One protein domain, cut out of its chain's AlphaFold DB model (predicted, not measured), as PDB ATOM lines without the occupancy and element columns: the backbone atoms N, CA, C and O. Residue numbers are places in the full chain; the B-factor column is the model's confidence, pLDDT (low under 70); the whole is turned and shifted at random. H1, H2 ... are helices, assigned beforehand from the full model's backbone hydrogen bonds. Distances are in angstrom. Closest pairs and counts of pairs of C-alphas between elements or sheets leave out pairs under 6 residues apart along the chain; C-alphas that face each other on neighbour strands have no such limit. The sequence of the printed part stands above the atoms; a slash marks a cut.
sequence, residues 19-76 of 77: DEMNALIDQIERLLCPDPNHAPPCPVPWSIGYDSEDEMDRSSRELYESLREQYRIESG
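This is residues 19 to 76 of the 77 residues of an uncharacterized protein of Nocardia cyriacigeorgica (UniProt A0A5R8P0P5). An open, loop-like shape: helix H1 forms one side, the chain turns round through residues 36 to 41 at one end, and a long stretch with no named element runs back beside H1 to a far end, where short H2 and then H3 stick out as an arm. The printed part has 58 residues, with three named helices in the order H1, H2, H3 and no named strand, and is all helix by class. It is only just extended, close to loose, with a radius of gyration of the C-alphas of 15.7 A, and elongated, spanning 43 by 25 by 16 A.

H1, residues 19 to 32, is 20.1 A long and begins at C-alpha 19 (32.247, -23.146, 40.927). H3, residues 65 to 75, is 15.4 A long and ends at C-alpha 75 (44.235, -35.156, 48.534). H2 is residues 58 to 62.

H1 is apart from H2 and H3. H2 and H3 meet only through their tight link. In H1, H2 and H3, every O i to N i+4 pair is within hydrogen-bond range.

The C-alphas farthest apart, Ala 39 and Gly 76, are 45.1 A apart. The H1 to H2 link, residues 33 to 57, is long. The printed part has no cut, and no printed residue is under 70 in pLDDT.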
ATOM      1  N   ASP A  19      33.111 -23.914  40.025       96.06
ATOM      2  CA  ASP A  19      32.247 -23.146  40.927       96.06
ATOM      3  C   ASP A  19      33.055 -22.464  42.039       96.06
ATOM      4  O   ASP A  19      32.831 -21.287  42.324       96.06
ATOM      5  N   GLU A  20      34.047 -23.154  42.610       96.81
ATOM      6  CA  GLU A  20      34.980 -22.566  43.582       96.81
ATOM      7  C   GLU A  20      35.822 -21.445  42.960       96.81
ATOM      8  O   GLU A  20      36.008 -20.404  43.590       96.81
ATOM      9  N   MET A  21      36.269 -21.602  41.708       96.19
ATOM     10  CA  MET A  21      36.977 -20.539  40.987       96.19
ATOM     11  C   MET A  21      36.094 -19.318  40.734       96.19
ATOM     12  O   MET A  21      36.540 -18.197  40.968       96.19
ATOM     13  N   ASN A  22      34.841 -19.505  40.314       94.56
ATOM     14  CA  ASN A  22      33.906 -18.390  40.138       94.56
ATOM     15  C   ASN A  22      33.658 -17.658  41.465       94.56
ATOM     16  O   ASN A  22      33.749 -16.434  41.525       94.56
ATOM     17  N   ALA A  23      33.437 -18.401  42.553       96.00
ATOM     18  CA  ALA A  23      33.260 -17.817  43.880       96.00
ATOM     19  C   ALA A  23      34.518 -17.079  44.375       96.00
ATOM     20  O   ALA A  23      34.407 -16.080  45.091       96.00
ATOM     21  N   LEU A  24      35.716 -17.556  44.026       95.88
ATOM     22  CA  LEU A  24      36.973 -16.877  44.335       95.88
ATOM     23  C   LEU A  24      37.106 -15.563  43.553       95.88
ATOM     24  O   LEU A  24      37.487 -14.549  44.137       95.88
ATOM     25  N   ILE A  25      36.755 -15.556  42.265       94.44
ATOM     26  CA  ILE A  25      36.759 -14.342  41.438       94.44
ATOM     27  C   ILE A  25      35.807 -13.295  42.014       94.44
ATOM     28  O   ILE A  25      36.247 -12.176  42.270       94.44
ATOM     29  N   ASP A  26      34.569 -13.671  42.341       91.94
ATOM     30  CA  ASP A  26      33.589 -12.764  42.956       91.94
ATOM     31  C   ASP A  26      34.120 -12.132  44.256       91.94
ATOM     32  O   ASP A  26      33.878 -10.957  44.550       91.94
ATOM     33  N   GLN A  27      34.854 -12.905  45.063       93.31
ATOM     34  CA  GLN A  27      35.474 -12.408  46.293       93.31
ATOM     35  C   GLN A  27      36.613 -11.425  46.007       93.31
ATOM     36  O   GLN A  27      36.708 -10.394  46.678       93.31
ATOM     37  N   ILE A  28      37.461 -11.712  45.017       92.75
ATOM     38  CA  ILE A  28      38.561 -10.820  44.641       92.75
ATOM     39  C   ILE A  28      38.017  -9.523  44.033       92.75
ATOM     40  O   ILE A  28      38.491  -8.448  44.393       92.75
ATOM     41  N   GLU A  29      36.992  -9.580  43.183       90.50
ATOM     42  CA  GLU A  29      36.348  -8.384  42.627       90.50
ATOM     43  C   GLU A  29      35.810  -7.469  43.731       90.50
ATOM     44  O   GLU A  29      36.060  -6.263  43.721       90.50
ATOM     45  N   ARG A  30      35.137  -8.043  44.736       88.75
ATOM     46  CA  ARG A  30      34.652  -7.295  45.909       88.75
ATOM     47  C   ARG A  30      35.786  -6.682  46.726       88.75
ATOM     48  O   ARG A  30      35.606  -5.594  47.260       88.75
ATOM     49  N   LEU A  31      36.926  -7.365  46.832       90.94
ATOM     50  CA  LEU A  31      38.104  -6.865  47.542       90.94
ATOM     51  C   LEU A  31      38.793  -5.719  46.786       90.94
ATOM     52  O   LEU A  31      39.267  -4.769  47.407       90.94
ATOM     53  N   LEU A  32      38.869  -5.811  45.456       90.12
ATOM     54  CA  LEU A  32      39.501  -4.806  44.596       90.12
ATOM     55  C   LEU A  32      38.604  -3.587  44.352       90.12
ATOM     56  O   LEU A  32      39.105  -2.502  44.040       90.12
ATOM     57  N   CYS A  33      37.286  -3.745  44.477       89.31
ATOM     58  CA  CYS A  33      36.338  -2.657  44.324       89.31
ATOM     59  C   CYS A  33      36.290  -1.774  45.588       89.31
ATOM     60  O   CYS A  33      35.856  -2.240  46.641       89.31
ATOM     61  N   PRO A  34      36.664  -0.481  45.513       84.25
ATOM     62  CA  PRO A  34      36.635   0.400  46.682       84.25
ATOM     63  C   PRO A  34      35.213   0.751  47.152       84.25
ATOM     64  O   PRO A  34      35.040   1.177  48.290       84.25
ATOM     65  N   ASP A  35      34.207   0.594  46.287       86.44
ATOM     66  CA  ASP A  35      32.791   0.803  46.598       86.44
ATOM     67  C   ASP A  35      31.952  -0.278  45.901       86.44
ATOM     68  O   ASP A  35      31.637  -0.121  44.727       86.44
ATOM     69  N   PRO A  36      31.547  -1.364  46.571       79.56
ATOM     70  CA  PRO A  36      30.814  -2.457  45.928       79.56
ATOM     71  C   PRO A  36      29.406  -2.076  45.437       79.56
ATOM     72  O   PRO A  36      28.792  -2.866  44.726       79.56
ATOM     73  N   ASN A  37      28.882  -0.899  45.798       85.25
ATOM     74  CA  ASN A  37      27.527  -0.467  45.438       85.25
ATOM     75  C   ASN A  37      27.484   0.496  44.236       85.25
ATOM     76  O   ASN A  37      26.409   0.990  43.890       85.25
ATOM     77  N   HIS A  38      28.622   0.783  43.599       81.56
ATOM     78  CA  HIS A  38      28.660   1.609  42.393       81.56
ATOM     79  C   HIS A  38      27.964   0.917  41.202       81.56
ATOM     80  O   HIS A  38      27.914  -0.309  41.102       81.56
ATOM     81  N   ALA A  39      27.444   1.709  40.259       84.25
ATOM     82  CA  ALA A  39      26.900   1.170  39.017       84.25
ATOM     83  C   ALA A  39      28.044   0.661  38.113       84.25
ATOM     84  O   ALA A  39      28.971   1.430  37.855       84.25
ATOM     85  N   PRO A  40      27.992  -0.585  37.607       76.94
ATOM     86  CA  PRO A  40      29.040  -1.118  36.743       76.94
ATOM     87  C   PRO A  40      29.134  -0.351  35.407       76.94
ATOM     88  O   PRO A  40      28.109   0.113  34.894       76.94
ATOM     89  N   PRO A  41      30.337  -0.258  34.798       80.38
ATOM     90  CA  PRO A  41      31.595  -0.900  35.207       80.38
ATOM     91  C   PRO A  41      32.369  -0.135  36.298       80.38
ATOM     92  O   PRO A  41      32.184   1.069  36.481       80.38
ATOM     93  N   CYS A  42      33.286  -0.827  36.984       85.00
ATOM     94  CA  CYS A  42      34.127  -0.217  38.015       85.00
ATOM     95  C   CYS A  42      34.994   0.920  37.458       85.00
ATOM     96  O   CYS A  42      35.662   0.729  36.441       85.00
ATOM     97  N   PRO A  43      35.032   2.101  38.114       85.12
ATOM     98  CA  PRO A  43      35.847   3.221  37.645       85.12
ATOM     99  C   PRO A  43      37.352   3.015  37.884       85.12
ATOM    100  O   PRO A  43      38.164   3.782  37.364       85.12
ATOM    101  N   VAL A  44      37.747   2.013  38.681       87.50
ATOM    102  CA  VAL A  44      39.157   1.685  38.930       87.50
ATOM    103  C   VAL A  44      39.668   0.758  37.818       87.50
ATOM    104  O   VAL A  44      39.021  -0.244  37.530       87.50
ATOM    105  N   PRO A  45      40.829   1.048  37.198       89.00
ATOM    106  CA  PRO A  45      41.323   0.295  36.048       89.00
ATOM    107  C   PRO A  45      41.984  -1.023  36.477       89.00
ATOM    108  O   PRO A  45      43.208  -1.110  36.587       89.00
ATOM    109  N   TRP A  46      41.170  -2.048  36.707       90.12
ATOM    110  CA  TRP A  46      41.598  -3.434  36.878       90.12
ATOM    111  C   TRP A  46      40.740  -4.365  36.018       90.12
ATOM    112  O   TRP A  46      39.640  -4.021  35.594       90.12
ATOM    113  N   SER A  47      41.281  -5.544  35.742       90.00
ATOM    114  CA  SER A  47      40.558  -6.666  35.158       90.00
ATOM    115  C   SER A  47      41.071  -7.931  35.829       90.00
ATOM    116  O   SER A  47      42.252  -8.004  36.182       90.00
ATOM    117  N   ILE A  48      40.188  -8.901  36.019       91.62
ATOM    118  CA  ILE A  48      40.535 -10.213  36.540       91.62
ATOM    119  C   ILE A  48      39.927 -11.286  35.642       91.62
ATOM    120  O   ILE A  48      38.862 -11.111  35.058       91.62
ATOM    121  N   GLY A  49      40.648 -12.386  35.513       90.44
ATOM    122  CA  GLY A  49      40.232 -13.575  34.794       90.44
ATOM    123  C   GLY A  49      41.099 -14.744  35.232       90.44
ATOM    124  O   GLY A  49      42.104 -14.557  35.924       90.44
ATOM    125  N   TYR A  50      40.699 -15.942  34.836       93.25
ATOM    126  CA  TYR A  50      41.465 -17.157  35.052       93.25
ATOM    127  C   TYR A  50      41.476 -17.969  33.764       93.25
ATOM    128  O   TYR A  50      40.507 -17.953  33.007       93.25
ATOM    129  N   ASP A  51      42.570 -18.689  33.564       91.62
ATOM    130  CA  ASP A  51      42.699 -19.694  32.522       91.62
ATOM    131  C   ASP A  51      42.560 -21.064  33.186       91.62
ATOM    132  O   ASP A  51      43.107 -21.304  34.269       91.62
ATOM    133  N   SER A  52      41.825 -21.969  32.553       92.12
ATOM    134  CA  SER A  52      41.860 -23.383  32.923       92.12
ATOM    135  C   SER A  52      43.205 -24.002  32.543       92.12
ATOM    136  O   SER A  52      43.925 -23.501  31.680       92.12
ATOM    137  N   GLU A  53      43.553 -25.130  33.160       90.50
ATOM    138  CA  GLU A  53      44.802 -25.834  32.850       90.50
ATOM    139  C   GLU A  53      44.936 -26.178  31.355       90.50
ATOM    140  O   GLU A  53      46.030 -26.078  30.792       90.50
ATOM    141  N   ASP A  54      43.823 -26.514  30.700       90.38
ATOM    142  CA  ASP A  54      43.776 -26.814  29.269       90.38
ATOM    143  C   ASP A  54      44.130 -25.600  28.396       90.38
ATOM    144  O   ASP A  54      44.753 -25.763  27.344       90.38
ATOM    145  N   GLU A  55      43.796 -24.390  28.845       92.50
ATOM    146  CA  GLU A  55      44.070 -23.125  28.150       92.50
ATOM    147  C   GLU A  55      45.494 -22.611  28.404       92.50
ATOM    148  O   GLU A  55      46.045 -21.873  27.585       92.50
ATOM    149  N   MET A  56      46.128 -23.033  29.505       93.06
ATOM    150  CA  MET A  56      47.497 -22.640  29.836       93.06
ATOM    151  C   MET A  56      48.512 -23.204  28.840       93.06
ATOM    152  O   MET A  56      48.476 -24.388  28.490       93.06
ATOM    153  N   ASP A  57      49.498 -22.387  28.463       93.81
ATOM    154  CA  ASP A  57      50.670 -22.870  27.738       93.81
ATOM    155  C   ASP A  57      51.568 -23.759  28.618       93.81
ATOM    156  O   ASP A  57      51.430 -23.837  29.842       93.81
ATOM    157  N   ARG A  58      52.519 -24.449  27.979       92.62
ATOM    158  CA  ARG A  58      53.411 -25.382  28.678       92.62
ATOM    159  C   ARG A  58      54.197 -24.702  29.803       92.62
ATOM    160  O   ARG A  58      54.235 -25.234  30.905       92.62
ATOM    161  N   SER A  59      54.774 -23.529  29.545       92.56
ATOM    162  CA  SER A  59      55.558 -22.795  30.546       92.56
ATOM    163  C   SER A  59      54.727 -22.382  31.759       92.56
ATOM    164  O   SER A  59      55.199 -22.436  32.890       92.56
ATOM    165  N   SER A  60      53.469 -22.009  31.540       90.12
ATOM    166  CA  SER A  60      52.538 -21.637  32.599       90.12
ATOM    167  C   SER A  60      52.162 -22.847  33.444       90.12
ATOM    168  O   SER A  60      52.065 -22.733  34.663       90.12
ATOM    169  N   ARG A  61      52.021 -24.027  32.826       91.62
ATOM    170  CA  ARG A  61      51.808 -25.279  33.562       91.62
ATOM    171  C   ARG A  61      53.031 -25.646  34.401       91.62
ATOM    172  O   ARG A  61      52.846 -25.996  35.562       91.62
ATOM    173  N   GLU A  62      54.240 -25.533  33.860       94.19
ATOM    174  CA  GLU A  62      55.493 -25.843  34.573       94.19
ATOM    175  C   GLU A  62      55.662 -24.990  35.848       94.19
ATOM    176  O   GLU A  62      56.081 -25.501  36.886       94.19
ATOM    177  N   LEU A  63      55.236 -23.717  35.828       94.12
ATOM    178  CA  LEU A  63      55.270 -22.832  37.007       94.12
ATOM    179  C   LEU A  63      54.494 -23.373  38.220       94.12
ATOM    180  O   LEU A  63      54.797 -22.989  39.349       94.12
ATOM    181  N   TYR A  64      53.506 -24.243  38.001       95.31
ATOM    182  CA  TYR A  64      52.630 -24.772  39.047       95.31
ATOM    183  C   TYR A  64      52.847 -26.267  39.327       95.31
ATOM    184  O   TYR A  64      52.011 -26.895  39.974       95.31
ATOM    185  N   GLU A  65      53.958 -26.864  38.884       94.12
ATOM    186  CA  GLU A  65      54.275 -28.275  39.167       94.12
ATOM    187  C   GLU A  65      54.320 -28.595  40.665       94.12
ATOM    188  O   GLU A  65      53.743 -29.592  41.095       94.12
ATOM    189  N   SER A  66      54.936 -27.731  41.476       94.06
ATOM    190  CA  SER A  66      54.996 -27.921  42.930       94.06
ATOM    191  C   SER A  66      53.615 -27.883  43.584       94.06
ATOM    192  O   SER A  66      53.359 -28.631  44.523       94.06
ATOM    193  N   LEU A  67      52.704 -27.059  43.063       95.25
ATOM    194  CA  LEU A  67      51.324 -27.008  43.533       95.25
ATOM    195  C   LEU A  67      50.566 -28.294  43.176       95.25
ATOM    196  O   LEU A  67      49.823 -28.806  44.009       95.25
ATOM    197  N   ARG A  68      50.781 -28.853  41.973       93.44
ATOM    198  CA  ARG A  68      50.218 -30.164  41.595       93.44
ATOM    199  C   ARG A  68      50.728 -31.281  42.495       93.44
ATOM    200  O   ARG A  68      49.955 -32.152  42.880       93.44
ATOM    201  N   GLU A  69      52.018 -31.257  42.826       94.88
ATOM    202  CA  GLU A  69      52.610 -32.204  43.771       94.88
ATOM    203  C   GLU A  69      51.956 -32.097  45.149       94.88
ATOM    204  O   GLU A  69      51.548 -33.107  45.715       94.88
ATOM    205  N   GLN A  70      51.811 -30.873  45.659       95.62
ATOM    206  CA  GLN A  70      51.173 -30.634  46.947       95.62
ATOM    207  C   GLN A  70      49.731 -31.153  46.961       95.62
ATOM    208  O   GLN A  70      49.377 -31.896  47.872       95.62
ATOM    209  N   TYR A  71      48.927 -30.828  45.939       95.50
ATOM    210  CA  TYR A  71      47.555 -31.329  45.837       95.50
ATOM    211  C   TYR A  71      47.516 -32.859  45.863       95.50
ATOM    212  O   TYR A  71      46.735 -33.420  46.623       95.50
ATOM    213  N   ARG A  72      48.395 -33.539  45.114       94.56
ATOM    214  CA  ARG A  72      48.476 -35.010  45.093       94.56
ATOM    215  C   ARG A  72      48.746 -35.600  46.480       94.56
ATOM    216  O   ARG A  72      48.102 -36.549  46.915       94.56
ATOM    217  N   ILE A  73      49.704 -35.014  47.201       96.19
ATOM    218  CA  ILE A  73      50.085 -35.462  48.547       96.19
ATOM    219  C   ILE A  73      48.943 -35.240  49.548       96.19
ATOM    220  O   ILE A  73      48.696 -36.103  50.389       96.19
ATOM    221  N   GLU A  74      48.269 -34.091  49.483       95.25
ATOM    222  CA  GLU A  74      47.245 -33.696  50.460       95.25
ATOM    223  C   GLU A  74      45.868 -34.319  50.193       95.25
ATOM    224  O   GLU A  74      45.153 -34.641  51.142       95.25
ATOM    225  N   SER A  75      45.498 -34.511  48.925       90.38
ATOM    226  CA  SER A  75      44.235 -35.156  48.534       90.38
ATOM    227  C   SER A  75      44.298 -36.683  48.633       90.38
ATOM    228  O   SER A  75      43.269 -37.325  48.844       90.38
ATOM    229  N   GLY A  76      45.497 -37.267  48.528       79.81
ATOM    230  CA  GLY A  76      45.678 -38.716  48.432       79.81
ATOM    231  C   GLY A  76      45.269 -39.300  47.074       79.81
ATOM    232  O   GLY A  76      45.178 -40.525  46.960       79.81
TER     233      GLY A  76